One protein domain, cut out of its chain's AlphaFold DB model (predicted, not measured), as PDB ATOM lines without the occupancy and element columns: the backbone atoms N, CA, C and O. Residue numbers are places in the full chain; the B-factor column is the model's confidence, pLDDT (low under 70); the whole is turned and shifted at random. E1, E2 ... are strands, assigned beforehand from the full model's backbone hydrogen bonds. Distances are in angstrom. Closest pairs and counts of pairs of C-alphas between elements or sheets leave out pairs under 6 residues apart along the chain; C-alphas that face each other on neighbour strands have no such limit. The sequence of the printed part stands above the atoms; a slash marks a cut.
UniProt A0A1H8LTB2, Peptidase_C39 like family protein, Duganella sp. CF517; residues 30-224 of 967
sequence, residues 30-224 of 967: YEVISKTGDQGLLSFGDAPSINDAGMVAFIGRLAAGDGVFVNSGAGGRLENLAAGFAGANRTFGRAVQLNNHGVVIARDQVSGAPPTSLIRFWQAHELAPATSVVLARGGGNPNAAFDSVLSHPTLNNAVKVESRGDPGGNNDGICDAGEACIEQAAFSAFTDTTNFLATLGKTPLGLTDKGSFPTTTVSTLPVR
ATOM      1  N   TYR A  30      66.701  -1.882  -7.941       90.00
ATOM      2  CA  TYR A  30      65.854  -3.051  -8.181       90.00
ATOM      3  C   TYR A  30      64.716  -3.173  -7.168       90.00
ATOM      4  O   TYR A  30      64.920  -3.063  -5.961       90.00
ATOM      5  N   GLU A  31      63.530  -3.500  -7.668       91.38
ATOM      6  CA  GLU A  31      62.375  -3.932  -6.889       91.38
ATOM      7  C   GLU A  31      61.976  -5.344  -7.335       91.38
ATOM      8  O   GLU A  31      61.703  -5.590  -8.514       91.38
ATOM      9  N   VAL A  32      61.925  -6.292  -6.395       93.19
ATOM     10  CA  VAL A  32      61.390  -7.634  -6.659       93.19
ATOM     11  C   VAL A  32      59.864  -7.563  -6.617       93.19
ATOM     12  O   VAL A  32      59.274  -7.479  -5.545       93.19
ATOM     13  N   ILE A  33      59.233  -7.620  -7.789       94.19
ATOM     14  CA  ILE A  33      57.774  -7.523  -7.957       94.19
ATOM     15  C   ILE A  33      57.073  -8.797  -7.485       94.19
ATOM     16  O   ILE A  33      55.986  -8.746  -6.908       94.19
ATOM     17  N   SER A  34      57.681  -9.949  -7.765       94.19
ATOM     18  CA  SER A  34      57.246 -11.254  -7.272       94.19
ATOM     19  C   SER A  34      58.377 -12.270  -7.401       94.19
ATOM     20  O   SER A  34      59.226 -12.147  -8.286       94.19
ATOM     21  N   LYS A  35      58.392 -13.286  -6.538       94.81
ATOM     22  CA  LYS A  35      59.364 -14.388  -6.552       94.81
ATOM     23  C   LYS A  35      58.722 -15.740  -6.256       94.81
ATOM     24  O   LYS A  35      57.609 -15.831  -5.743       94.81
ATOM     25  N   THR A  36      59.439 -16.819  -6.567       95.88
ATOM     26  CA  THR A  36      59.009 -18.182  -6.218       95.88
ATOM     27  C   THR A  36      58.752 -18.283  -4.718       95.88
ATOM     28  O   THR A  36      59.592 -17.866  -3.918       95.88
ATOM     29  N   GLY A  37      57.608 -18.852  -4.352       93.38
ATOM     30  CA  GLY A  37      57.074 -18.893  -2.993       93.38
ATOM     31  C   GLY A  37      55.931 -17.901  -2.757       93.38
ATOM     32  O   GLY A  37      55.023 -18.214  -1.985       93.38
ATOM     33  N   ASP A  38      55.905 -16.759  -3.451       92.69
ATOM     34  CA  ASP A  38      54.844 -15.759  -3.281       92.69
ATOM     35  C   ASP A  38      53.503 -16.315  -3.764       92.69
ATOM     36  O   ASP A  38      53.400 -16.819  -4.878       92.69
ATOM     37  N   GLN A  39      52.468 -16.255  -2.921       90.31
ATOM     38  CA  GLN A  39      51.127 -16.791  -3.218       90.31
ATOM     39  C   GLN A  39      51.130 -18.223  -3.820       90.31
ATOM     40  O   GLN A  39      50.232 -18.590  -4.576       90.31
ATOM     41  N   GLY A  40      52.130 -19.050  -3.481       92.38
ATOM     42  CA  GLY A  40      52.264 -20.424  -3.988       92.38
ATOM     43  C   GLY A  40      52.878 -20.556  -5.389       92.38
ATOM     44  O   GLY A  40      52.795 -21.636  -5.980       92.38
ATOM     45  N   LEU A  41      53.486 -19.493  -5.926       94.88
ATOM     46  CA  LEU A  41      54.189 -19.500  -7.211       94.88
ATOM     47  C   LEU A  41      55.409 -20.427  -7.182       94.88
ATOM     48  O   LEU A  41      56.293 -20.300  -6.337       94.88
ATOM     49  N   LEU A  42      55.472 -21.346  -8.142       95.00
ATOM     50  CA  LEU A  42      56.534 -22.341  -8.293       95.00
ATOM     51  C   LEU A  42      57.565 -21.935  -9.353       95.00
ATOM     52  O   LEU A  42      58.741 -22.261  -9.227       95.00
ATOM     53  N   SER A  43      57.126 -21.237 -10.401       95.12
ATOM     54  CA  SER A  43      57.973 -20.721 -11.483       95.12
ATOM     55  C   SER A  43      57.232 -19.640 -12.273       95.12
ATOM     56  O   SER A  43      56.029 -19.453 -12.090       95.12
ATOM     57  N   PHE A  44      57.919 -18.994 -13.213       96.62
ATOM     58  CA  PHE A  44      57.376 -17.926 -14.049       96.62
ATOM     59  C   PHE A  44      57.579 -18.204 -15.548       96.62
ATOM     60  O   PHE A  44      58.424 -19.013 -15.964       96.62
ATOM     61  N   GLY A  45      56.794 -17.511 -16.371       95.50
ATOM     62  CA  GLY A  45      57.192 -17.166 -17.731       95.50
ATOM     63  C   GLY A  45      58.392 -16.212 -17.714       95.50
ATOM     64  O   GLY A  45      58.580 -15.464 -16.760       95.50
ATOM     65  N   ASP A  46      59.213 -16.261 -18.756       95.00
ATOM     66  CA  ASP A  46      60.436 -15.456 -18.910       95.00
ATOM     67  C   ASP A  46      60.222 -14.166 -19.713       95.00
ATOM     68  O   ASP A  46      61.177 -13.453 -20.006       95.00
ATOM     69  N   ALA A  47      58.972 -13.861 -20.056       95.75
ATOM     70  CA  ALA A  47      58.593 -12.753 -20.919       95.75
ATOM     71  C   ALA A  47      57.529 -11.857 -20.240       95.75
ATOM     72  O   ALA A  47      56.357 -11.895 -20.634       95.75
ATOM     73  N   PRO A  48      57.907 -11.096 -19.186       97.38
ATOM     74  CA  PRO A  48      57.022 -10.134 -18.526       97.38
ATOM     75  C   PRO A  48      56.821  -8.860 -19.363       97.38
ATOM     76  O   PRO A  48      57.571  -8.600 -20.306       97.38
ATOM     77  N   SER A  49      55.831  -8.052 -18.979       96.56
ATOM     78  CA  SER A  49      55.529  -6.755 -19.599       96.56
ATOM     79  C   SER A  49      55.199  -5.697 -18.539       96.56
ATOM     80  O   SER A  49      54.678  -6.037 -17.472       96.56
ATOM     81  N   ILE A  50      55.535  -4.434 -18.807       94.94
ATOM     82  CA  ILE A  50      55.277  -3.277 -17.936       94.94
ATOM     83  C   ILE A  50      54.579  -2.168 -18.727       94.94
ATOM     84  O   ILE A  50      54.897  -1.963 -19.889       94.94
ATOM     85  N   ASN A  51      53.659  -1.440 -18.093       91.56
ATOM     86  CA  ASN A  51      53.005  -0.273 -18.695       91.56
ATOM     87  C   ASN A  51      53.446   1.051 -18.042       91.56
ATOM     88  O   ASN A  51      54.230   1.068 -17.084       91.56
ATOM     89  N   ASP A  52      52.916   2.175 -18.521       87.50
ATOM     90  CA  ASP A  52      53.325   3.524 -18.095       87.50
ATOM     91  C   ASP A  52      52.918   3.873 -16.663       87.50
ATOM     92  O   ASP A  52      53.587   4.665 -15.994       87.50
ATOM     93  N   ALA A  53      51.875   3.223 -16.137       85.44
ATOM     94  CA  ALA A  53      51.518   3.306 -14.721       85.44
ATOM     95  C   ALA A  53      52.506   2.533 -13.822       85.44
ATOM     96  O   ALA A  53      52.440   2.612 -12.593       85.44
ATOM     97  N   GLY A  54      53.431   1.777 -14.420       88.50
ATOM     98  CA  GLY A  54      54.308   0.849 -13.726       88.50
ATOM     99  C   GLY A  54      53.574  -0.411 -13.271       88.50
ATOM    100  O   GLY A  54      54.055  -1.089 -12.370       88.50
ATOM    101  N   MET A  55      52.410  -0.741 -13.832       90.88
ATOM    102  CA  MET A  55      51.804  -2.054 -13.622       90.88
ATOM    103  C   MET A  55      52.637  -3.095 -14.370       90.88
ATOM    104  O   MET A  55      53.103  -2.838 -15.476       90.88
ATOM    105  N   VAL A  56      52.853  -4.256 -13.755       95.44
ATOM    106  CA  VAL A  56      53.653  -5.346 -14.328       95.44
ATOM    107  C   VAL A  56      52.779  -6.579 -14.492       95.44
ATOM    108  O   VAL A  56      52.148  -7.005 -13.527       95.44
ATOM    109  N   ALA A  57      52.782  -7.176 -15.683       95.50
ATOM    110  CA  ALA A  57      52.112  -8.437 -15.974       95.50
ATOM    111  C   ALA A  57      53.120  -9.562 -16.233       95.50
ATOM    112  O   ALA A  57      54.174  -9.355 -16.843       95.50
ATOM    113  N   PHE A  58      52.781 -10.775 -15.802       96.81
ATOM    114  CA  PHE A  58      53.587 -11.970 -16.047       96.81
ATOM    115  C   PHE A  58      52.758 -13.256 -15.956       96.81
ATOM    116  O   PHE A  58      51.639 -13.281 -15.443       96.81
ATOM    117  N   ILE A  59      53.336 -14.358 -16.431       96.06
ATOM    118  CA  ILE A  59      52.769 -15.703 -16.282       96.06
ATOM    119  C   ILE A  59      53.406 -16.378 -15.077       96.06
ATOM    120  O   ILE A  59      54.631 -16.389 -14.948       96.06
ATOM    121  N   GLY A  60      52.584 -16.958 -14.210       95.06
ATOM    122  CA  GLY A  60      53.026 -17.671 -13.013       95.06
ATOM    123  C   GLY A  60      52.504 -19.103 -12.999       95.06
ATOM    124  O   GLY A  60      51.345 -19.340 -13.337       95.06
ATOM    125  N   ARG A  61      53.338 -20.061 -12.592       92.81
ATOM    126  CA  ARG A  61      52.933 -21.458 -12.391       92.81
ATOM    127  C   ARG A  61      52.629 -21.709 -10.924       92.81
ATOM    128  O   ARG A  61      53.493 -21.509 -10.076       92.81
ATOM    129  N   LEU A  62      51.436 -22.211 -10.638       91.88
ATOM    130  CA  LEU A  62      51.019 -22.711  -9.329       91.88
ATOM    131  C   LEU A  62      50.943 -24.244  -9.357       91.88
ATOM    132  O   LEU A  62      50.923 -24.863 -10.424       91.88
ATOM    133  N   ALA A  63      50.804 -24.869  -8.186       89.44
ATOM    134  CA  ALA A  63      50.532 -26.308  -8.095       89.44
ATOM    135  C   ALA A  63      49.229 -26.716  -8.817       89.44
ATOM    136  O   ALA A  63      49.137 -27.813  -9.359       89.44
ATOM    137  N   ALA A  64      48.234 -25.820  -8.846       85.06
ATOM    138  CA  ALA A  64      46.947 -26.044  -9.503       85.06
ATOM    139  C   ALA A  64      46.970 -25.817 -11.031       85.06
ATOM    140  O   ALA A  64      46.010 -26.181 -11.709       85.06
ATOM    141  N   GLY A  65      48.035 -25.224 -11.581       87.31
ATOM    142  CA  GLY A  65      48.137 -24.839 -12.990       87.31
ATOM    143  C   GLY A  65      48.753 -23.453 -13.185       87.31
ATOM    144  O   GLY A  65      49.125 -22.778 -12.227       87.31
ATOM    145  N   ASP A  66      48.872 -23.040 -14.441       91.50
ATOM    146  CA  ASP A  66      49.383 -21.717 -14.815       91.50
ATOM    147  C   ASP A  66      48.316 -20.622 -14.629       91.50
ATOM    148  O   ASP A  66      47.115 -20.894 -14.706       91.50
ATOM    149  N   GLY A  67      48.753 -19.382 -14.411       90.69
ATOM    150  CA  GLY A  67      47.900 -18.201 -14.280       90.69
ATOM    151  C   GLY A  67      48.522 -16.945 -14.891       90.69
ATOM    152  O   GLY A  67      49.724 -16.893 -15.162       90.69
ATOM    153  N   VAL A  68      47.680 -15.931 -15.091       93.19
ATOM    154  CA  VAL A  68      48.053 -14.596 -15.578       93.19
ATOM    155  C   VAL A  68      48.013 -13.658 -14.390       93.19
ATOM    156  O   VAL A  68      46.958 -13.487 -13.778       93.19
ATOM    157  N   PHE A  69      49.154 -13.077 -14.057       94.00
ATOM    158  CA  PHE A  69      49.311 -12.242 -12.882       94.00
ATOM    159  C   PHE A  69      49.577 -10.800 -13.273       94.00
ATOM    160  O   PHE A  69      50.280 -10.535 -14.249       94.00
ATOM    161  N   VAL A  70      49.051  -9.887 -12.464       93.12
ATOM    162  CA  VAL A  70      49.388  -8.466 -12.503       93.12
ATOM    163  C   VAL A  70      49.796  -7.988 -11.118       93.12
ATOM    164  O   VAL A  70      49.270  -8.448 -10.102       93.12
ATOM    165  N   ASN A  71      50.734  -7.052 -11.084       91.75
ATOM    166  CA  ASN A  71      51.043  -6.250  -9.913       91.75
ATOM    167  C   ASN A  71      50.794  -4.778 -10.261       91.75
ATOM    168  O   ASN A  71      51.363  -4.271 -11.228       91.75
ATOM    169  N   SER A  72      49.949  -4.107  -9.475       82.12
ATOM    170  CA  SER A  72      49.442  -2.753  -9.733       82.12
ATOM    171  C   SER A  72      50.460  -1.609  -9.582       82.12
ATOM    172  O   SER A  72      50.051  -0.454  -9.605       82.12
ATOM    173  N   GLY A  73      51.754  -1.879  -9.392       71.69
ATOM    174  CA  GLY A  73      52.766  -0.826  -9.250       71.69
ATOM    175  C   GLY A  73      53.848  -1.152  -8.229       71.69
ATOM    176  O   GLY A  73      53.924  -2.267  -7.730       71.69
ATOM    177  N   ALA A  74      54.683  -0.165  -7.894       61.84
ATOM    178  CA  ALA A  74      55.655  -0.324  -6.812       61.84
ATOM    179  C   ALA A  74      54.915  -0.544  -5.478       61.84
ATOM    180  O   ALA A  74      54.054   0.260  -5.111       61.84
ATOM    181  N   GLY A  75      55.185  -1.658  -4.792       65.81
ATOM    182  CA  GLY A  75      54.424  -2.089  -3.607       65.81
ATOM    183  C   GLY A  75      52.953  -2.470  -3.867       65.81
ATOM    184  O   GLY A  75      52.165  -2.556  -2.922       65.81
ATOM    185  N   GLY A  76      52.567  -2.675  -5.132       71.88
ATOM    186  CA  GLY A  76      51.201  -2.998  -5.543       71.88
ATOM    187  C   GLY A  76      50.742  -4.407  -5.149       71.88
ATOM    188  O   GLY A  76      51.538  -5.292  -4.817       71.88
ATOM    189  N   ARG A  77      49.423  -4.635  -5.194       82.12
ATOM    190  CA  ARG A  77      48.824  -5.943  -4.884       82.12
ATOM    191  C   ARG A  77      49.064  -6.908  -6.046       82.12
ATOM    192  O   ARG A  77      48.712  -6.600  -7.180       82.12
ATOM    193  N   LEU A  78      49.591  -8.093  -5.739       89.56
ATOM    194  CA  LEU A  78      49.672  -9.204  -6.685       89.56
ATOM    195  C   LEU A  78      48.300  -9.877  -6.843       89.56
ATOM    196  O   LEU A  78      47.727 -10.353  -5.856       89.56
ATOM    197  N   GLU A  79      47.806  -9.943  -8.076       89.38
ATOM    198  CA  GLU A  79      46.500 -10.505  -8.430       89.38
ATOM    199  C   GLU A  79      46.613 -11.521  -9.573       89.38
ATOM    200  O   GLU A  79      47.298 -11.274 -10.561       89.38
ATOM    201  N   ASN A  80      45.914 -12.656  -9.453       90.69
ATOM    202  CA  ASN A  80      45.789 -13.659 -10.514       90.69
ATOM    203  C   ASN A  80      44.476 -13.460 -11.289       90.69
ATOM    204  O   ASN A  80      43.416 -13.925 -10.858       90.69
ATOM    205  N   LEU A  81      44.559 -12.837 -12.464       89.00
ATOM    206  CA  LEU A  81      43.417 -12.578 -13.350       89.00
ATOM    207  C   LEU A  81      42.819 -13.863 -13.942       89.00
ATOM    208  O   LEU A  81      41.677 -13.876 -14.399       89.00
ATOM    209  N   ALA A  82      43.578 -14.958 -13.929       88.19
ATOM    210  CA  ALA A  82      43.163 -16.252 -14.454       88.19
ATOM    211  C   ALA A  82      42.876 -17.286 -13.348       88.19
ATOM    212  O   ALA A  82      42.894 -18.485 -13.621       88.19
ATOM    213  N   ALA A  83      42.577 -16.860 -12.113       84.44
ATOM    214  CA  ALA A  83      42.346 -17.773 -10.986       84.44
ATOM    215  C   ALA A  83      41.272 -18.844 -11.273       84.44
ATOM    216  O   ALA A  83      41.451 -20.011 -10.929       84.44
ATOM    217  N   GLY A  84      40.192 -18.477 -11.978       80.25
ATOM    218  CA  GLY A  84      39.128 -19.404 -12.392       80.25
ATOM    219  C   GLY A  84      39.513 -20.391 -13.506       80.25
ATOM    220  O   GLY A  84      38.714 -21.253 -13.862       80.25
ATOM    221  N   PHE A  85      40.718 -20.271 -14.066       79.38
ATOM    222  CA  PHE A  85      41.231 -21.111 -15.152       79.38
ATOM    223  C   PHE A  85      42.302 -22.104 -14.685       79.38
ATOM    224  O   PHE A  85      42.815 -22.862 -15.511       79.38
ATOM    225  N   ALA A  86      42.634 -22.121 -13.391       71.81
ATOM    226  CA  ALA A  86      43.612 -23.045 -12.836       71.81
ATOM    227  C   ALA A  86      43.154 -24.503 -13.036       71.81
ATOM    228  O   ALA A  86      42.114 -24.924 -12.528       71.81
ATOM    229  N   GLY A  87      43.929 -25.279 -13.794       74.88
ATOM    230  CA  GLY A  87      43.681 -26.701 -14.004       74.88
ATOM    231  C   GLY A  87      44.840 -27.395 -14.713       74.88
ATOM    232  O   GLY A  87      45.491 -26.818 -15.579       74.88
ATOM    233  N   ALA A  88      45.075 -28.669 -14.384       73.00
ATOM    234  CA  ALA A  88      46.196 -29.453 -14.917       73.00
ATOM    235  C   ALA A  88      46.152 -29.665 -16.445       73.00
ATOM    236  O   ALA A  88      47.170 -29.976 -17.056       73.00
ATOM    237  N   ASN A  89      44.984 -29.501 -17.074       85.94
ATOM    238  CA  ASN A  89      44.807 -29.643 -18.518       85.94
ATOM    239  C   ASN A  89      45.008 -28.330 -19.293       85.94
ATOM    240  O   ASN A  89      44.930 -28.361 -20.525       85.94
ATOM    241  N   ARG A  90      45.252 -27.205 -18.611       88.88
ATOM    242  CA  ARG A  90      45.431 -25.885 -19.218       88.88
ATOM    243  C   ARG A  90      46.817 -25.328 -18.906       88.88
ATOM    244  O   ARG A  90      47.278 -25.360 -17.771       88.88
ATOM    245  N   THR A  91      47.467 -24.793 -19.928       91.25
ATOM    246  CA  THR A  91      48.779 -24.145 -19.830       91.25
ATOM    247  C   THR A  91      48.738 -22.786 -20.502       91.25
ATOM    248  O   THR A  91      47.898 -22.541 -21.371       91.25
ATOM    249  N   PHE A  92      49.640 -21.903 -20.097       93.00
ATOM    250  CA  PHE A  92      49.787 -20.582 -20.693       93.00
ATOM    251  C   PHE A  92      51.133 -20.494 -21.412       93.00
ATOM    252  O   PHE A  92      52.117 -21.113 -21.001       93.00
ATOM    253  N   GLY A  93      51.171 -19.743 -22.514       91.50
ATOM    254  CA  GLY A  93      52.424 -19.337 -23.140       91.50
ATOM    255  C   GLY A  93      53.281 -18.571 -22.135       91.50
ATOM    256  O   GLY A  93      52.760 -18.012 -21.182       91.50
ATOM    257  N   ARG A  94      54.601 -18.546 -22.323       92.50
ATOM    258  CA  ARG A  94      55.523 -17.921 -21.356       92.50
ATOM    259  C   ARG A  94      55.546 -16.385 -21.413       92.50
ATOM    260  O   ARG A  94      56.174 -15.777 -20.553       92.50
ATOM    261  N   ALA A  95      54.869 -15.792 -22.398       92.81
ATOM    262  CA  ALA A  95      54.862 -14.361 -22.687       92.81
ATOM    263  C   ALA A  95      53.473 -13.735 -22.531       92.81
ATOM    264  O   ALA A  95      52.466 -14.353 -22.895       92.81
ATOM    265  N   VAL A  96      53.460 -12.492 -22.055       95.25
ATOM    266  CA  VAL A  96      52.298 -11.595 -21.981       95.25
ATOM    267  C   VAL A  96      52.667 -10.234 -22.551       95.25
ATOM    268  O   VAL A  96      53.831  -9.845 -22.485       95.25
ATOM    269  N   GLN A  97      51.675  -9.491 -23.033       95.38
ATOM    270  CA  GLN A  97      51.792  -8.042 -23.188       95.38
ATOM    271  C   GLN A  97      50.706  -7.354 -22.356       95.38
ATOM    272  O   GLN A  97      49.599  -7.884 -22.224       95.38
ATOM    273  N   LEU A  98      51.042  -6.207 -21.775       93.50
ATOM    274  CA  LEU A  98      50.178  -5.367 -20.958       93.50
ATOM    275  C   LEU A  98      50.097  -3.978 -21.586       93.50
ATOM    276  O   LEU A  98      51.122  -3.390 -21.907       93.50
ATOM    277  N   ASN A  99      48.889  -3.442 -21.693       91.31
ATOM    278  CA  ASN A  99      48.665  -2.088 -22.187       91.31
ATOM    279  C   ASN A  99      48.418  -1.088 -21.029       91.31
ATOM    280  O   ASN A  99      48.269  -1.458 -19.855       91.31
ATOM    281  N   ASN A 100      48.342   0.199 -21.347       87.94
ATOM    282  CA  ASN A 100      48.114   1.298 -20.404       87.94
ATOM    283  C   ASN A 100      46.692   1.333 -19.812       87.94
ATOM    284  O   ASN A 100      46.472   1.996 -18.802       87.94
ATOM    285  N   HIS A 101      45.739   0.580 -20.372       85.69
ATOM    286  CA  HIS A 101      44.396   0.388 -19.803       85.69
ATOM    287  C   HIS A 101      44.308  -0.791 -18.819       85.69
ATOM    288  O   HIS A 101      43.217  -1.118 -18.347       85.69
ATOM    289  N   GLY A 102      45.429  -1.452 -18.509       85.62
ATOM    290  CA  GLY A 102      45.439  -2.613 -17.617       85.62
ATOM    291  C   GLY A 102      44.913  -3.893 -18.276       85.62
ATOM    292  O   GLY A 102      44.501  -4.820 -17.578       85.62
ATOM    293  N   VAL A 103      44.888  -3.956 -19.609       88.31
ATOM    294  CA  VAL A 103      44.498  -5.150 -20.365       88.31
ATOM    295  C   VAL A 103      45.741  -5.984 -20.661       88.31
ATOM    296  O   VAL A 103      46.715  -5.497 -21.231       88.31
ATOM    297  N   VAL A 104      45.692  -7.257 -20.277       92.44
ATOM    298  CA  VAL A 104      46.738  -8.249 -20.530       92.44
ATOM    299  C   VAL A 104      46.299  -9.169 -21.659       92.44
ATOM    300  O   VAL A 104      45.234  -9.785 -21.575       92.44
ATOM    301  N   ILE A 105      47.133  -9.327 -22.685       93.12
ATOM    302  CA  ILE A 105      46.966 -10.358 -23.715       93.12
ATOM    303  C   ILE A 105      47.942 -11.507 -23.478       93.12
ATOM    304  O   ILE A 105      49.128 -11.311 -23.206       93.12
ATOM    305  N   ALA A 106      47.438 -12.730 -23.596       94.44
ATOM    306  CA  ALA A 106      48.250 -13.937 -23.515       94.44
ATOM    307  C   ALA A 106      47.659 -15.059 -24.371       94.44
ATOM    308  O   ALA A 106      46.515 -14.996 -24.833       94.44
ATOM    309  N   ARG A 107      48.454 -16.116 -24.550       94.50
ATOM    310  CA  ARG A 107      48.033 -17.348 -25.216       94.50
ATOM    311  C   ARG A 107      47.806 -18.445 -24.186       94.50
ATOM    312  O   ARG A 107      48.740 -18.814 -23.481       94.50
ATOM    313  N   ASP A 108      46.612 -19.022 -24.143       92.69
ATOM    314  CA  ASP A 108      46.301 -20.220 -23.358       92.69
ATOM    315  C   ASP A 108      46.133 -21.454 -24.257       92.69
ATOM    316  O   ASP A 108      45.803 -21.362 -25.440       92.69
ATOM    317  N   GLN A 109      46.398 -22.641 -23.714       92.19
ATOM    318  CA  GLN A 109      46.226 -23.913 -24.410       92.19
ATOM    319  C   GLN A 109      45.584 -24.947 -23.501       92.19
ATOM    320  O   GLN A 109      46.000 -25.139 -22.361       92.19
ATOM    321  N   VAL A 110      44.580 -25.635 -24.035       90.62
ATOM    322  CA  VAL A 110      43.897 -26.757 -23.396       90.62
ATOM    323  C   VAL A 110      44.338 -28.047 -24.067       90.62
ATOM    324  O   VAL A 110      44.341 -28.157 -25.297       90.62
ATOM    325  N   SER A 111      44.690 -29.026 -23.242       89.31
ATOM    326  CA  SER A 111      45.054 -30.374 -23.668       89.31
ATOM    327  C   SER A 111      43.905 -31.026 -24.443       89.31
ATOM    328  O   SER A 111      42.742 -30.913 -24.062       89.31
ATOM    329  N   GLY A 112      44.235 -31.713 -25.533       87.25
ATOM    330  CA  GLY A 112      43.290 -32.358 -26.442       87.25
ATOM    331  C   GLY A 112      44.014 -32.895 -27.676       87.25
ATOM    332  O   GLY A 112      45.219 -32.686 -27.817       87.25
ATOM    333  N   ALA A 113      43.294 -33.572 -28.568       87.50
ATOM    334  CA  ALA A 113      43.836 -34.111 -29.815       87.50
ATOM    335  C   ALA A 113      42.928 -33.726 -31.005       87.50
ATOM    336  O   ALA A 113      41.916 -34.395 -31.214       87.50
ATOM    337  N   PRO A 114      43.257 -32.669 -31.778       87.88
ATOM    338  CA  PRO A 114      44.352 -31.722 -31.552       87.88
ATOM    339  C   PRO A 114      44.087 -30.769 -30.367       87.88
ATOM    340  O   PRO A 114      42.928 -30.492 -30.040       87.88
ATOM    341  N   PRO A 115      45.138 -30.262 -29.694       89.94
ATOM    342  CA  PRO A 115      44.979 -29.362 -28.558       89.94
ATOM    343  C   PRO A 115      44.353 -28.037 -28.999       89.94
ATOM    344  O   PRO A 115      44.604 -27.555 -30.100       89.94
ATOM    345  N   THR A 116      43.560 -27.418 -28.125       90.69
ATOM    346  CA  THR A 116      42.952 -26.109 -28.410       90.69
ATOM    347  C   THR A 116      43.878 -25.005 -27.921       90.69
ATOM    348  O   THR A 116      44.207 -24.972 -26.740       90.69
ATOM    349  N   SER A 117      44.267 -24.085 -28.799       92.19
ATOM    350  CA  SER A 117      45.045 -22.883 -28.464       92.19
ATOM    351  C   SER A 117      44.180 -21.637 -28.623       92.19
ATOM    352  O   SER A 117      43.316 -21.591 -29.500       92.19
ATOM    353  N   LEU A 118      44.355 -20.659 -27.743       90.25
ATOM    354  CA  LEU A 118      43.483 -19.495 -27.612       90.25
ATOM    355  C   LEU A 118      44.332 -18.245 -27.387       90.25
ATOM    356  O   LEU A 118      45.281 -18.288 -26.610       90.25
ATOM    357  N   ILE A 119      43.985 -17.149 -28.059       90.94
ATOM    358  CA  ILE A 119      44.446 -15.801 -27.702       90.94
ATOM    359  C   ILE A 119      43.322 -15.137 -26.921       90.94
ATOM    360  O   ILE A 119      42.162 -15.188 -27.351       90.94
ATOM    361  N   ARG A 120      43.651 -14.536 -25.778       88.50
ATOM    362  CA  ARG A 120      42.653 -13.978 -24.867       88.50
ATOM    363  C   ARG A 120      43.139 -12.688 -24.217       88.50
ATOM    364  O   ARG A 120      44.329 -12.545 -23.942       88.50
ATOM    365  N   PHE A 121      42.191 -11.794 -23.952       87.25
ATOM    366  CA  PHE A 121      42.366 -10.654 -23.059       87.25
ATOM    367  C   PHE A 121      41.912 -10.971 -21.640       87.25
ATOM    368  O   PHE A 121      40.886 -11.625 -21.442       87.25
ATOM    369  N   TRP A 122      42.637 -10.425 -20.672       86.38
ATOM    370  CA  TRP A 122      42.230 -10.300 -19.280       86.38
ATOM    371  C   TRP A 122      42.305  -8.836 -18.884       86.38
ATOM    372  O   TRP A 122      43.305  -8.181 -19.160       86.38
ATOM    373  N   GLN A 123      41.275  -8.329 -18.218       80.44
ATOM    374  CA  GLN A 123      41.283  -6.961 -17.713       80.44
ATOM    375  C   GLN A 123      41.626  -6.952 -16.224       80.44
ATOM    376  O   GLN A 123      40.968  -7.629 -15.428       80.44
ATOM    377  N   ALA A 124      42.656  -6.193 -15.848       69.38
ATOM    378  CA  ALA A 124      42.947  -5.891 -14.454       69.38
ATOM    379  C   ALA A 124      41.865  -4.940 -13.913       69.38
ATOM    380  O   ALA A 124      41.593  -3.899 -14.509       69.38
ATOM    381  N   HIS A 125      41.209  -5.309 -12.812       62.22
ATOM    382  CA  HIS A 125      40.117  -4.528 -12.224       62.22
ATOM    383  C   HIS A 125      40.561  -3.786 -10.963       62.22
ATOM    384  O   HIS A 125      41.243  -4.350 -10.113       62.22
ATOM    385  N   GLU A 126      40.032  -2.575 -10.764       45.06
ATOM    386  CA  GLU A 126      39.961  -1.966  -9.431       45.06
ATOM    387  C   GLU A 126      38.685  -2.380  -8.656       45.06
ATOM    388  O   GLU A 126      38.711  -2.339  -7.430       45.06
ATOM    389  N   LEU A 127      37.576  -2.820  -9.301       34.19
ATOM    390  CA  LEU A 127      36.266  -2.982  -8.614       34.19
ATOM    391  C   LEU A 127      35.268  -4.086  -9.107       34.19
ATOM    392  O   LEU A 127      34.101  -4.038  -8.721       34.19
ATOM    393  N   ALA A 128      35.641  -5.108  -9.896       42.66
ATOM    394  CA  ALA A 128      34.734  -6.218 -10.299       42.66
ATOM    395  C   ALA A 128      35.518  -7.519 -10.636       42.66
ATOM    396  O   ALA A 128      36.739  -7.440 -10.759       42.66
ATOM    397  N   PRO A 129      34.907  -8.728 -10.733       49.44
ATOM    398  CA  PRO A 129      35.667  -9.951 -11.030       49.44
ATOM    399  C   PRO A 129      36.320  -9.897 -12.419       49.44
ATOM    400  O   PRO A 129      35.688  -9.443 -13.368       49.44
ATOM    401  N   ALA A 130      37.556 -10.400 -12.535       56.31
ATOM    402  CA  ALA A 130      38.328 -10.442 -13.780       56.31
ATOM    403  C   ALA A 130      37.499 -10.998 -14.953       56.31
ATOM    404  O   ALA A 130      37.112 -12.172 -14.967       56.31
ATOM    405  N   THR A 131      37.223 -10.145 -15.939       67.31
ATOM    406  CA  THR A 131      36.567 -10.537 -17.189       67.31
ATOM    407  C   THR A 131      37.620 -11.009 -18.190       67.31
ATOM    408  O   THR A 131      38.766 -10.553 -18.185       67.31
ATOM    409  N   SER A 132      37.257 -11.981 -19.033       76.88
ATOM    410  CA  SER A 132      38.165 -12.509 -20.052       76.88
ATOM    411  C   SER A 132      37.454 -12.694 -21.388       76.88
ATOM    412  O   SER A 132      36.346 -13.234 -21.413       76.88
ATOM    413  N   VAL A 133      38.105 -12.314 -22.490       78.69
ATOM    414  CA  VAL A 133      37.517 -12.328 -23.843       78.69
ATOM    415  C   VAL A 133      38.396 -13.136 -24.792       78.69
ATOM    416  O   VAL A 133      39.586 -12.855 -24.919       78.69
ATOM    417  N   VAL A 134      37.830 -14.159 -25.448       82.44
ATOM    418  CA  VAL A 134      38.539 -14.940 -26.483       82.44
ATOM    419  C   VAL A 134      38.592 -14.135 -27.770       82.44
ATOM    420  O   VAL A 134      37.548 -13.766 -28.297       82.44
ATOM    421  N   LEU A 135      39.792 -13.952 -28.307       80.50
ATOM    422  CA  LEU A 135      40.021 -13.195 -29.536       80.50
ATOM    423  C   LEU A 135      40.232 -14.101 -30.746       80.50
ATOM    424  O   LEU A 135      39.710 -13.852 -31.830       80.50
ATOM    425  N   ALA A 136      40.995 -15.175 -30.555       83.88
ATOM    426  CA  ALA A 136      41.312 -16.126 -31.609       83.88
ATOM    427  C   ALA A 136      41.426 -17.542 -31.049       83.88
ATOM    428  O   ALA A 136      41.748 -17.746 -29.876       83.88
ATOM    429  N   ARG A 137      41.160 -18.528 -31.908       87.94
ATOM    430  CA  ARG A 137      41.175 -19.948 -31.566       87.94
ATOM    431  C   ARG A 137      41.859 -20.747 -32.665       87.94
ATOM    432  O   ARG A 137      41.536 -20.570 -33.837       87.94
ATOM    433  N   GLY A 138      42.725 -21.669 -32.253       88.69
ATOM    434  CA  GLY A 138      43.259 -22.730 -33.096       88.69
ATOM    435  C   GLY A 138      43.040 -24.128 -32.509       88.69
ATOM    436  O   GLY A 138      42.884 -24.266 -31.289       88.69
ATOM    437  N   GLY A 139      43.046 -25.160 -33.350       88.00
ATOM    438  CA  GLY A 139      43.022 -26.574 -32.951       88.00
ATOM    439  C   GLY A 139      41.745 -27.315 -33.353       88.00
ATOM    440  O   GLY A 139      41.029 -26.897 -34.250       88.00
ATOM    441  N   GLY A 140      41.424 -28.416 -32.662       72.94
ATOM    442  CA  GLY A 140      40.379 -29.379 -33.073       72.94
ATOM    443  C   GLY A 140      38.923 -28.932 -32.949       72.94
ATOM    444  O   GLY A 140      38.021 -29.761 -33.044       72.94
ATOM    445  N   ASN A 141      38.676 -27.652 -32.679       72.75
ATOM    446  CA  ASN A 141      37.324 -27.119 -32.631       72.75
ATOM    447  C   ASN A 141      36.842 -26.870 -34.075       72.75
ATOM    448  O   ASN A 141      37.558 -26.194 -34.810       72.75
ATOM    449  N   PRO A 142      35.645 -27.340 -34.478       69.00
ATOM    450  CA  PRO A 142      35.091 -27.081 -35.814       69.00
ATOM    451  C   PRO A 142      35.018 -25.594 -36.202       69.00
ATOM    452  O   PRO A 142      35.010 -25.277 -37.388       69.00
ATOM    453  N   ASN A 143      35.008 -24.706 -35.203       66.06
ATOM    454  CA  ASN A 143      34.920 -23.254 -35.338       66.06
ATOM    455  C   ASN A 143      36.290 -22.556 -35.185       66.06
ATOM    456  O   ASN A 143      36.361 -21.336 -35.018       66.06
ATOM    457  N   ALA A 144      37.398 -23.306 -35.136       74.62
ATOM    458  CA  ALA A 144      38.739 -22.728 -35.108       74.62
ATOM    459  C   ALA A 144      39.107 -22.169 -36.490       74.62
ATOM    460  O   ALA A 144      38.971 -22.851 -37.503       74.62
ATOM    461  N   ALA A 145      39.603 -20.929 -36.526       76.44
ATOM    462  CA  ALA A 145      40.067 -20.302 -37.766       76.44
ATOM    463  C   ALA A 145      41.483 -20.746 -38.166       76.44
ATOM    464  O   ALA A 145      41.910 -20.498 -39.288       76.44
ATOM    465  N   PHE A 146      42.205 -21.388 -37.242       86.38
ATOM    466  CA  PHE A 146      43.596 -21.795 -37.404       86.38
ATOM    467  C   PHE A 146      43.822 -23.215 -36.869       86.38
ATOM    468  O   PHE A 146      43.070 -23.687 -36.013       86.38
ATOM    469  N   ASP A 147      44.911 -23.869 -37.268       89.00
ATOM    470  CA  ASP A 147      45.338 -25.124 -36.629       89.00
ATOM    471  C   ASP A 147      45.967 -24.853 -35.262       89.00
ATOM    472  O   ASP A 147      45.781 -25.610 -34.307       89.00
ATOM    473  N   SER A 148      46.675 -23.731 -35.127       90.75
ATOM    474  CA  SER A 148      47.121 -23.225 -33.833       90.75
ATOM    475  C   SER A 148      47.280 -21.708 -33.839       90.75
ATOM    476  O   SER A 148      47.611 -21.106 -34.854       90.75
ATOM    477  N   VAL A 149      47.082 -21.093 -32.676       91.75
ATOM    478  CA  VAL A 149      47.523 -19.726 -32.384       91.75
ATOM    479  C   VAL A 149      48.730 -19.766 -31.442       91.75
ATOM    480  O   VAL A 149      48.813 -20.596 -30.519       91.75
ATOM    481  N   LEU A 150      49.699 -18.891 -31.702       92.62
ATOM    482  CA  LEU A 150      51.048 -18.955 -31.141       92.62
ATOM    483  C   LEU A 150      51.268 -17.900 -30.043       92.62
ATOM    484  O   LEU A 150      50.446 -17.018 -29.820       92.62
ATOM    485  N   SER A 151      52.364 -18.045 -29.293       90.94
ATOM    486  CA  SER A 151      52.729 -17.107 -28.215       90.94
ATOM    487  C   SER A 151      53.268 -15.777 -28.764       90.94
ATOM    488  O   SER A 151      53.628 -15.703 -29.936       90.94
ATOM    489  N   HIS A 152      53.399 -14.775 -27.886       92.62
ATOM    490  CA  HIS A 152      53.735 -13.374 -28.200       92.62
ATOM    491  C   HIS A 152      52.656 -12.612 -28.997       92.62
ATOM    492  O   HIS A 152      52.985 -11.958 -29.990       92.62
ATOM    493  N   PRO A 153      51.366 -12.706 -28.614       94.44
ATOM    494  CA  PRO A 153      50.371 -11.781 -29.135       94.44
ATOM    495  C   PRO A 153      50.628 -10.365 -28.592       94.44
ATOM    496  O   PRO A 153      51.242 -10.210 -27.537       94.44
ATOM    497  N   THR A 154      50.141  -9.352 -29.303       94.25
ATOM    498  CA  THR A 154      50.329  -7.935 -28.969       94.25
ATOM    499  C   THR A 154      49.021  -7.154 -29.090       94.25
ATOM    500  O   THR A 154      48.153  -7.546 -29.873       94.25
ATOM    501  N   LEU A 155      48.866  -6.085 -28.311       91.81
ATOM    502  CA  LEU A 155      47.745  -5.152 -28.323       91.81
ATOM    503  C   LEU A 155      48.223  -3.699 -28.197       91.81
ATOM    504  O   LEU A 155      49.377  -3.471 -27.849       91.81
ATOM    505  N   ASN A 156      47.322  -2.742 -28.420       88.62
ATOM    506  CA  ASN A 156      47.574  -1.315 -28.202       88.62
ATOM    507  C   ASN A 156      46.661  -0.695 -27.123       88.62
ATOM    508  O   ASN A 156      45.892  -1.396 -26.457       88.62
ATOM    509  N   ASN A 157      46.783   0.621 -26.922       81.44
ATOM    510  CA  ASN A 157      46.020   1.408 -25.948       81.44
ATOM    511  C   ASN A 157      44.857   2.194 -26.563       81.44
ATOM    512  O   ASN A 157      43.887   2.486 -25.874       81.44
ATOM    513  N   ALA A 158      44.993   2.656 -27.807       68.81
ATOM    514  CA  ALA A 158      44.183   3.779 -28.285       68.81
ATOM    515  C   ALA A 158      43.084   3.384 -29.272       68.81
ATOM    516  O   ALA A 158      41.970   3.913 -29.207       68.81
ATOM    517  N   VAL A 159      43.391   2.497 -30.219       66.88
ATOM    518  CA  VAL A 159      42.452   2.180 -31.292       66.88
ATOM    519  C   VAL A 159      41.647   0.961 -30.902       66.88
ATOM    520  O   VAL A 159      42.175  -0.141 -30.761       66.88
ATOM    521  N   LYS A 160      40.339   1.166 -30.788       74.19
ATOM    522  CA  LYS A 160      39.392   0.098 -30.509       74.19
ATOM    523  C   LYS A 160      38.809  -0.467 -31.793       74.19
ATOM    524  O   LYS A 160      38.640   0.240 -32.787       74.19
ATOM    525  N   VAL A 161      38.481  -1.744 -31.743       67.44
ATOM    526  CA  VAL A 161      37.665  -2.441 -32.734       67.44
ATOM    527  C   VAL A 161      36.416  -2.959 -32.050       67.44
ATOM    528  O   VAL A 161      36.410  -3.223 -30.844       67.44
ATOM    529  N   GLU A 162      35.350  -3.090 -32.818       69.06
ATOM    530  CA  GLU A 162      34.136  -3.734 -32.350       69.06
ATOM    531  C   GLU A 162      34.433  -5.160 -31.852       69.06
ATOM    532  O   GLU A 162      35.185  -5.936 -32.458       69.06
ATOM    533  N   SER A 163      33.858  -5.512 -30.708       71.25
ATOM    534  CA  SER A 163      33.956  -6.841 -30.125       71.25
ATOM    535  C   SER A 163      33.159  -7.825 -30.969       71.25
ATOM    536  O   SER A 163      31.937  -7.739 -31.063       71.25
ATOM    537  N   ARG A 164      33.832  -8.854 -31.493       63.56
ATOM    538  CA  ARG A 164      33.150  -9.947 -32.196       63.56
ATOM    539  C   ARG A 164      32.110 -10.597 -31.278       63.56
ATOM    540  O   ARG A 164      32.461 -11.156 -30.237       63.56
ATOM    541  N   GLY A 165      30.846 -10.563 -31.695       57.94
ATOM    542  CA  GLY A 165      29.735 -11.145 -30.941       57.94
ATOM    543  C   GLY A 165      28.971 -10.164 -30.057       57.94
ATOM    544  O   GLY A 165      28.209 -10.631 -29.211       57.94
ATOM    545  N   ASP A 166      29.141  -8.851 -30.248       64.94
ATOM    546  CA  ASP A 166      28.176  -7.865 -29.759       64.94
ATOM    547  C   ASP A 166      26.813  -8.082 -30.455       64.94
ATOM    548  O   ASP A 166      26.708  -7.895 -31.670       64.94
ATOM    549  N   PRO A 167      25.751  -8.499 -29.733       58.81
ATOM    550  CA  PRO A 167      24.430  -8.708 -30.324       58.81
ATOM    551  C   PRO A 167      23.780  -7.417 -30.843       58.81
ATOM    552  O   PRO A 167      22.794  -7.503 -31.577       58.81
ATOM    553  N   GLY A 168      24.273  -6.249 -30.411       61.41
ATOM    554  CA  GLY A 168      23.786  -4.930 -30.814       61.41
ATOM    555  C   GLY A 168      24.664  -4.203 -31.836       61.41
ATOM    556  O   GLY A 168      24.226  -3.170 -32.337       61.41
ATOM    557  N   GLY A 169      25.852  -4.733 -32.138       64.56
ATOM    558  CA  GLY A 169      26.839  -4.104 -33.015       64.56
ATOM    559  C   GLY A 169      26.650  -4.438 -34.496       64.56
ATOM    560  O   GLY A 169      26.052  -5.462 -34.867       64.56
ATOM    561  N   ASN A 170      27.112  -3.544 -35.365       67.38
ATOM    562  CA  ASN A 170      26.935  -3.656 -36.812       67.38
ATOM    563  C   ASN A 170      27.933  -4.640 -37.480       67.38
ATOM    564  O   ASN A 170      27.757  -4.989 -38.653       67.38
ATOM    565  N   ASN A 171      28.888  -5.178 -36.712       64.00
ATOM    566  CA  ASN A 171      29.946  -6.110 -37.108       64.00
ATOM    567  C   ASN A 171      30.812  -5.604 -38.276       64.00
ATOM    568  O   ASN A 171      31.293  -6.414 -39.080       64.00
ATOM    569  N   ASP A 172      31.004  -4.290 -38.398       60.97
ATOM    570  CA  ASP A 172      31.862  -3.675 -39.413       60.97
ATOM    571  C   ASP A 172      33.334  -3.560 -38.969       60.97
ATOM    572  O   ASP A 172      34.221  -3.281 -39.785       60.97
ATOM    573  N   GLY A 173      33.624  -3.867 -37.698       61.44
ATOM    574  CA  GLY A 173      34.976  -3.841 -37.138       61.44
ATOM    575  C   GLY A 173      35.496  -2.432 -36.828       61.44
ATOM    576  O   GLY A 173      36.686  -2.269 -36.523       61.44
ATOM    577  N   ILE A 174      34.632  -1.421 -36.879       68.75
ATOM    578  CA  ILE A 174      34.830  -0.076 -36.342       68.75
ATOM    579  C   ILE A 174      34.090  -0.018 -35.008       68.75
ATOM    580  O   ILE A 174      32.968  -0.460 -34.894       68.75
ATOM    581  N   CYS A 175      34.737   0.502 -33.967       71.69
ATOM    582  CA  CYS A 175      34.062   0.719 -32.690       71.69
ATOM    583  C   CYS A 175      33.128   1.938 -32.786       71.69
ATOM    584  O   CYS A 175      33.613   3.075 -32.706       71.69
ATOM    585  N   ASP A 176      31.819   1.713 -32.916       76.31
ATOM    586  CA  ASP A 176      30.811   2.776 -32.915       76.31
ATOM    587  C   ASP A 176      30.218   3.052 -31.521       76.31
ATOM    588  O   ASP A 176      30.298   2.274 -30.564       76.31
ATOM    589  N   ALA A 177      29.591   4.224 -31.379       74.25
ATOM    590  CA  ALA A 177      28.924   4.607 -30.141       74.25
ATOM    591  C   ALA A 177      27.713   3.699 -29.863       74.25
ATOM    592  O   ALA A 177      26.717   3.739 -30.582       74.25
ATOM    593  N   GLY A 178      27.774   2.951 -28.760       69.81
ATOM    594  CA  GLY A 178      26.744   1.983 -28.373       69.81
ATOM    595  C   GLY A 178      27.168   0.529 -28.568       69.81
ATOM    596  O   GLY A 178      26.449  -0.354 -28.105       69.81
ATOM    597  N   GLU A 179      28.336   0.300 -29.167       77.50
ATOM    598  CA  GLU A 179      28.905  -1.028 -29.362       77.50
ATOM    599  C   GLU A 179      29.865  -1.419 -28.231       77.50
ATOM    600  O   GLU A 179      30.485  -0.585 -27.557       77.50
ATOM    601  N   ALA A 180      30.002  -2.722 -28.015       71.81
ATOM    602  CA  ALA A 180      31.032  -3.289 -27.168       71.81
ATOM    603  C   ALA A 180      32.362  -3.246 -27.921       71.81
ATOM    604  O   ALA A 180      32.547  -3.958 -28.899       71.81
ATOM    605  N   CYS A 181      33.314  -2.451 -27.442       75.81
ATOM    606  CA  CYS A 181      34.602  -2.290 -28.104       75.81
ATOM    607  C   CYS A 181      35.753  -2.905 -27.313       75.81
ATOM    608  O   CYS A 181      35.820  -2.783 -26.086       75.81
ATOM    609  N   ILE A 182      36.691  -3.508 -28.034       71.88
ATOM    610  CA  ILE A 182      37.918  -4.104 -27.503       71.88
ATOM    611  C   ILE A 182      39.143  -3.469 -28.161       71.88
ATOM    612  O   ILE A 182      39.052  -2.882 -29.235       71.88
ATOM    613  N   GLU A 183      40.296  -3.592 -27.516       79.50
ATOM    614  CA  GLU A 183      41.554  -3.083 -28.067       79.50
ATOM    615  C   GLU A 183      41.961  -3.865 -29.323       79.50
ATOM    616  O   GLU A 183      41.677  -5.066 -29.449       79.50
ATOM    617  N   GLN A 184      42.643  -3.199 -30.257       86.00
ATOM    618  CA  GLN A 184      43.251  -3.887 -31.391       86.00
ATOM    619  C   GLN A 184      44.294  -4.894 -30.906       86.00
ATOM    620  O   GLN A 184      45.028  -4.644 -29.954       86.00
ATOM    621  N   ALA A 185      44.385  -6.030 -31.599       89.31
ATOM    622  CA  ALA A 185      45.397  -7.034 -31.316       89.31
ATOM    623  C   ALA A 185      45.922  -7.697 -32.582       89.31
ATOM    624  O   ALA A 185      45.178  -7.942 -33.539       89.31
ATOM    625  N   ALA A 186      47.201  -8.050 -32.543       91.69
ATOM    626  CA  ALA A 186      47.861  -8.847 -33.558       91.69
ATOM    627  C   ALA A 186      48.506 -10.086 -32.933       91.69
ATOM    628  O   ALA A 186      48.929 -10.089 -31.776       91.69
ATOM    629  N   PHE A 187      48.570 -11.174 -33.686       92.06
ATOM    630  CA  PHE A 187      49.115 -12.435 -33.195       92.06
ATOM    631  C   PHE A 187      49.636 -13.290 -34.344       92.06
ATOM    632  O   PHE A 187      49.269 -13.104 -35.505       92.06
ATOM    633  N   SER A 188      50.498 -14.248 -34.007       91.62
ATOM    634  CA  SER A 188      50.928 -15.262 -34.961       91.62
ATOM    635  C   SER A 188      50.028 -16.494 -34.879       91.62
ATOM    636  O   SER A 188      49.651 -16.942 -33.792       91.62
ATOM    637  N   ALA A 189      49.674 -17.037 -36.036       90.19
ATOM    638  CA  ALA A 189      48.854 -18.234 -36.168       90.19
ATOM    639  C   ALA A 189      49.444 -19.187 -37.209       90.19
ATOM    640  O   ALA A 189      50.292 -18.794 -38.003       90.19
ATOM    641  N   PHE A 190      49.003 -20.439 -37.197       88.69
ATOM    642  CA  PHE A 190      49.501 -21.502 -38.061       88.69
ATOM    643  C   PHE A 190      48.337 -22.232 -38.737       88.69
ATOM    644  O   PHE A 190      47.368 -22.585 -38.056       88.69
ATOM    645  N   THR A 191      48.453 -22.477 -40.046       83.69
ATOM    646  CA  THR A 191      47.572 -23.388 -40.803       83.69
ATOM    647  C   THR A 191      48.394 -24.253 -41.754       83.69
ATOM    648  O   THR A 191      49.231 -23.727 -42.493       83.69
ATOM    649  N   ASP A 192      48.127 -25.556 -41.767       77.62
ATOM    650  CA  ASP A 192      48.749 -26.627 -42.553       77.62
ATOM    651  C   ASP A 192      50.285 -26.682 -42.467       77.62
ATOM    652  O   ASP A 192      50.858 -27.580 -41.852       77.62
ATOM    653  N   THR A 193      50.967 -25.728 -43.106       73.44
ATOM    654  CA  THR A 193      52.435 -25.639 -43.214       73.44
ATOM    655  C   THR A 193      52.990 -24.226 -43.026       73.44
ATOM    656  O   THR A 193      54.209 -24.044 -43.041       73.44
ATOM    657  N   THR A 194      52.134 -23.226 -42.813       79.44
ATOM    658  CA  THR A 194      52.513 -21.814 -42.925       79.44
ATOM    659  C   THR A 194      52.153 -21.046 -41.661       79.44
ATOM    660  O   THR A 194      51.075 -21.240 -41.095       79.44
ATOM    661  N   ASN A 195      53.054 -20.165 -41.216       85.38
ATOM    662  CA  ASN A 195      52.731 -19.191 -40.181       85.38
ATOM    663  C   ASN A 195      52.147 -17.926 -40.825       85.38
ATOM    664  O   ASN A 195      52.471 -17.546 -41.951       85.38
ATOM    665  N   PHE A 196      51.261 -17.270 -40.092       85.69
ATOM    666  CA  PHE A 196      50.584 -16.051 -40.505       85.69
ATOM    667  C   PHE A 196      50.724 -15.013 -39.411       85.69
ATOM    668  O   PHE A 196      50.731 -15.337 -38.218       85.69
ATOM    669  N   LEU A 197      50.791 -13.760 -39.840       88.38
ATOM    670  CA  LEU A 197      50.469 -12.626 -38.996       88.38
ATOM    671  C   LEU A 197      48.982 -12.319 -39.182       88.38
ATOM    672  O   LEU A 197      48.545 -12.130 -40.318       88.38
ATOM    673  N   ALA A 198      48.227 -12.304 -38.088       87.44
ATOM    674  CA  ALA A 198      46.786 -12.087 -38.081       87.44
ATOM    675  C   ALA A 198      46.405 -10.907 -37.175       87.44
ATOM    676  O   ALA A 198      47.045 -10.688 -36.143       87.44
ATOM    677  N   THR A 199      45.342 -10.186 -37.535       86.56
ATOM    678  CA  THR A 199      44.736  -9.108 -36.727       86.56
ATOM    679  C   THR A 199      43.238  -9.327 -36.545       86.56
ATOM    680  O   THR A 199      42.634 -10.129 -37.255       86.56
ATOM    681  N   LEU A 200      42.600  -8.631 -35.595       77.25
ATOM    682  CA  LEU A 200      41.160  -8.800 -35.325       77.25
ATOM    683  C   LEU A 200      40.238  -8.269 -36.452       77.25
ATOM    684  O   LEU A 200      39.096  -8.720 -36.548       77.25
ATOM    685  N   GLY A 201      40.763  -7.439 -37.363       61.56
ATOM    686  CA  GLY A 201      40.152  -7.011 -38.634       61.56
ATOM    687  C   GLY A 201      39.051  -5.939 -38.609       61.56
ATOM    688  O   GLY A 201      38.545  -5.599 -37.550       61.56
ATOM    689  N   LYS A 202      38.743  -5.420 -39.819       47.69
ATOM    690  CA  LYS A 202      37.783  -4.348 -40.202       47.69
ATOM    691  C   LYS A 202      36.770  -4.790 -41.294       47.69
ATOM    692  O   LYS A 202      36.173  -3.961 -41.972       47.69
ATOM    693  N   THR A 203      36.663  -6.087 -41.590       42.06
ATOM    694  CA  THR A 203      35.818  -6.583 -42.695       42.06
ATOM    695  C   THR A 203      34.506  -7.182 -42.182       42.06
ATOM    696  O   THR A 203      34.552  -8.094 -41.354       42.06
ATOM    697  N   PRO A 204      33.342  -6.756 -42.720       36.09
ATOM    698  CA  PRO A 204      32.047  -7.276 -42.314       36.09
ATOM    699  C   PRO A 204      31.849  -8.656 -42.924       36.09
ATOM    700  O   PRO A 204      31.533  -8.779 -44.106       36.09
ATOM    701  N   LEU A 205      32.017  -9.714 -42.137       35.41
ATOM    702  CA  LEU A 205      31.448 -11.014 -42.476       35.41
ATOM    703  C   LEU A 205      30.839 -11.638 -41.227       35.41
ATOM    704  O   LEU A 205      31.520 -11.923 -40.244       35.41
ATOM    705  N   GLY A 206      29.520 -11.799 -41.310       36.28
ATOM    706  CA  GLY A 206      28.632 -12.148 -40.220       36.28
ATOM    707  C   GLY A 206      29.035 -13.381 -39.419       36.28
ATOM    708  O   GLY A 206      29.667 -14.327 -39.894       36.28
ATOM    709  N   LEU A 207      28.581 -13.335 -38.173       37.09
ATOM    710  CA  LEU A 207      28.664 -14.335 -37.121       37.09
ATOM    711  C   LEU A 207      28.208 -15.729 -37.588       37.09
ATOM    712  O   LEU A 207      27.071 -16.115 -37.359       37.09
ATOM    713  N   THR A 208      29.095 -16.503 -38.214       37.62
ATOM    714  CA  THR A 208      29.047 -17.977 -38.218       37.62
ATOM    715  C   THR A 208      30.460 -18.549 -38.412       37.62
ATOM    716  O   THR A 208      30.908 -18.833 -39.515       37.62
ATOM    717  N   ASP A 209      31.195 -18.682 -37.306       47.38
ATOM    718  CA  ASP A 209      32.118 -19.797 -37.019       47.38
ATOM    719  C   ASP A 209      33.239 -20.201 -38.014       47.38
ATOM    720  O   ASP A 209      33.828 -21.271 -37.879       47.38
ATOM    721  N   LYS A 210      33.657 -19.315 -38.924       46.22
ATOM    722  CA  LYS A 210      34.995 -19.314 -39.561       46.22
ATOM    723  C   LYS A 210      35.469 -17.875 -39.776       46.22
ATOM    724  O   LYS A 210      35.546 -17.398 -40.905       46.22
ATOM    725  N   GLY A 211      35.706 -17.145 -38.685       52.75
ATOM    726  CA  GLY A 211      36.061 -15.723 -38.748       52.75
ATOM    727  C   GLY A 211      37.243 -15.479 -39.690       52.75
ATOM    728  O   GLY A 211      38.336 -15.977 -39.441       52.75
ATOM    729  N   SER A 212      37.020 -14.732 -40.773       59.59
ATOM    730  CA  SER A 212      38.078 -14.319 -41.699       59.59
ATOM    731  C   SER A 212      38.924 -13.253 -41.004       59.59
ATOM    732  O   SER A 212      38.551 -12.087 -40.951       59.59
ATOM    733  N   PHE A 213      40.026 -13.661 -40.378       67.50
ATOM    734  CA  PHE A 213      41.030 -12.717 -39.889       67.50
ATOM    735  C   PHE A 213      41.764 -12.134 -41.104       67.50
ATOM    736  O   PHE A 213      42.135 -12.911 -41.991       67.50
ATOM    737  N   PRO A 214      42.011 -10.811 -41.178       67.50
ATOM    738  CA  PRO A 214      43.031 -10.309 -42.078       67.50
ATOM    739  C   PRO A 214      44.334 -11.017 -41.744       67.50
ATOM    740  O   PRO A 214      44.761 -11.061 -40.587       67.50
ATOM    741  N   THR A 215      44.918 -11.631 -42.762       68.06
ATOM    742  CA  THR A 215      46.184 -12.335 -42.647       68.06
ATOM    743  C   THR A 215      47.100 -11.893 -43.764       68.06
ATOM    744  O   THR A 215      46.664 -11.570 -44.869       68.06
ATOM    745  N   THR A 216      48.390 -11.916 -43.475       72.75
ATOM    746  CA  THR A 216      49.425 -11.894 -44.500       72.75
ATOM    747  C   THR A 216      50.278 -13.152 -44.336       72.75
ATOM    748  O   THR A 216      50.460 -13.647 -43.218       72.75
ATOM    749  N   THR A 217      50.702 -13.747 -45.453       69.19
ATOM    750  CA  THR A 217      51.420 -15.035 -45.462       69.19
ATOM    751  C   THR A 217      52.855 -14.803 -45.019       69.19
ATOM    752  O   THR A 217      53.582 -14.078 -45.698       69.19
ATOM    753  N   VAL A 218      53.278 -15.382 -43.888       70.12
ATOM    754  CA  VAL A 218      54.567 -15.015 -43.291       70.12
ATOM    755  C   VAL A 218      55.293 -16.209 -42.687       70.12
ATOM    756  O   VAL A 218      55.070 -16.593 -41.545       70.12
ATOM    757  N   SER A 219      56.325 -16.636 -43.412       64.75
ATOM    758  CA  SER A 219      57.441 -17.437 -42.902       64.75
ATOM    759  C   SER A 219      57.125 -18.881 -42.484       64.75
ATOM    760  O   SER A 219      56.013 -19.280 -42.138       64.75
ATOM    761  N   THR A 220      58.176 -19.694 -42.487       69.12
ATOM    762  CA  THR A 220      58.203 -21.018 -41.853       69.12
ATOM    763  C   THR A 220      58.412 -20.927 -40.339       69.12
ATOM    764  O   THR A 220      58.244 -21.925 -39.641       69.12
ATOM    765  N   LEU A 221      58.747 -19.741 -39.816       76.88
ATOM    766  CA  LEU A 221      58.937 -19.488 -38.389       76.88
ATOM    767  C   LEU A 221      57.791 -18.643 -37.802       76.88
ATOM    768  O   LEU A 221      57.247 -17.790 -38.503       76.88
ATOM    769  N   PRO A 222      57.455 -18.821 -36.509       82.25
ATOM    770  CA  PRO A 222      56.498 -17.967 -35.810       82.25
ATOM    771  C   PRO A 222      56.907 -16.491 -35.827       82.25
ATOM    772  O   PRO A 222      58.072 -16.156 -35.601       82.25
ATOM    773  N   VAL A 223      55.929 -15.608 -36.018       87.94
ATOM    774  CA  VAL A 223      56.133 -14.154 -35.997       87.94
ATOM    775  C   VAL A 223      55.960 -13.635 -34.568       87.94
ATOM    776  O   VAL A 223      55.114 -14.123 -33.821       87.94
ATOM    777  N   ARG A 224      56.748 -12.628 -34.177       92.19
ATOM    778  CA  ARG A 224      56.657 -11.970 -32.863       92.19
ATOM    779  C   ARG A 224      56.343 -10.482 -33.037       92.19
ATOM    780  O   ARG A 224      57.249  -9.663 -32.873       92.19
TER     781      ARG A 224
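This is residues 30 to 224 of the 967 residues of the protein "Peptidase_C39 like family protein" of Duganella sp. CF517 (UniProt A0A1H8LTB2). Three small sheets are stacked face to face like slabs, the sheet E5 to E8 in the middle, the sheet E2 to E4 over one of its faces and the curled sheet E9 to E12 over the other. The fit is uneven: the first two sheets' planes are 37 degrees apart, while the last two are nearly level with each other but have their strands crossed at 43 degrees. The printed part has 195 residues with twelve named strands, E1 to E12 in order along the chain, and no named helix; it is all strand by class, though under half of its residues, 84, are in named elements. Each sheet is antiparallel, in the orders E2 E3 E4, E5 E6 E7 E8 and E9 E10 E11 E12. The whole is compact, with a radius of gyration of the C-alphas of 16.8 A and spans of 46 by 41 by 28 A.

Find C-alpha 30 at (65.854, -3.051, -8.181), where E1 begins, residues 30 to 35. Read on to E2, residues 56 to 62, E3, residues 65 to 71, 19.1 A long, and E4, residues 78 to 80. Next come E5, residues 90 to 98, 21.1 A, which bends by 73 degrees at residue 94, E6, residues 103 to 110, 21.8 A, E7, residues 116 to 123, 22.0 A, and E8, residues 132 to 138. E9, residues 154 to 162, bends by 105 degrees at residue 158; E10, residues 181 to 191, 27.8 A, bends by 65 degrees at residue 184. E11 is residues 194 to 199, and E12, residues 215 to 217, ends at (51.420, -15.035, -45.462).

Start at E1, which pairs with no named strand; its closest C-alpha to E3 is Ile 33, 7.1 A from that of Asn 71. Three meanders follow, each strand the antiparallel neighbour of the one before: E2 E3 E4, E5 E6 E7 E8 and E9 E10 E11 E12. Look for N 58 and O 69 of E2 and E3, 3.0 A, N 70 and O 79 of E3 and E4, 2.9 A, N 108 and O 118 of E6 and E7, 2.9 A, and N 189 and O 196 of E10 and E11, 3.0 A. Between sheets, the closest C-alphas of E2 and E5 are Phe 58 and Val 96, 6.1 A, and those of E5 and E9 are Gln 97 and Thr 154, 6.0 A.

The C-alphas of Tyr 30 and Gly 206 are the two farthest apart, 49.9 A. The printed part has no cut. The links E1 to E2, E8 to E9, E9 to E10 and E11 to E12 are long. The mean pLDDT of the printed part is 80.4; 46 residues are under 70, among them residues 124 to 131, 164 to 174 and 201 to 215.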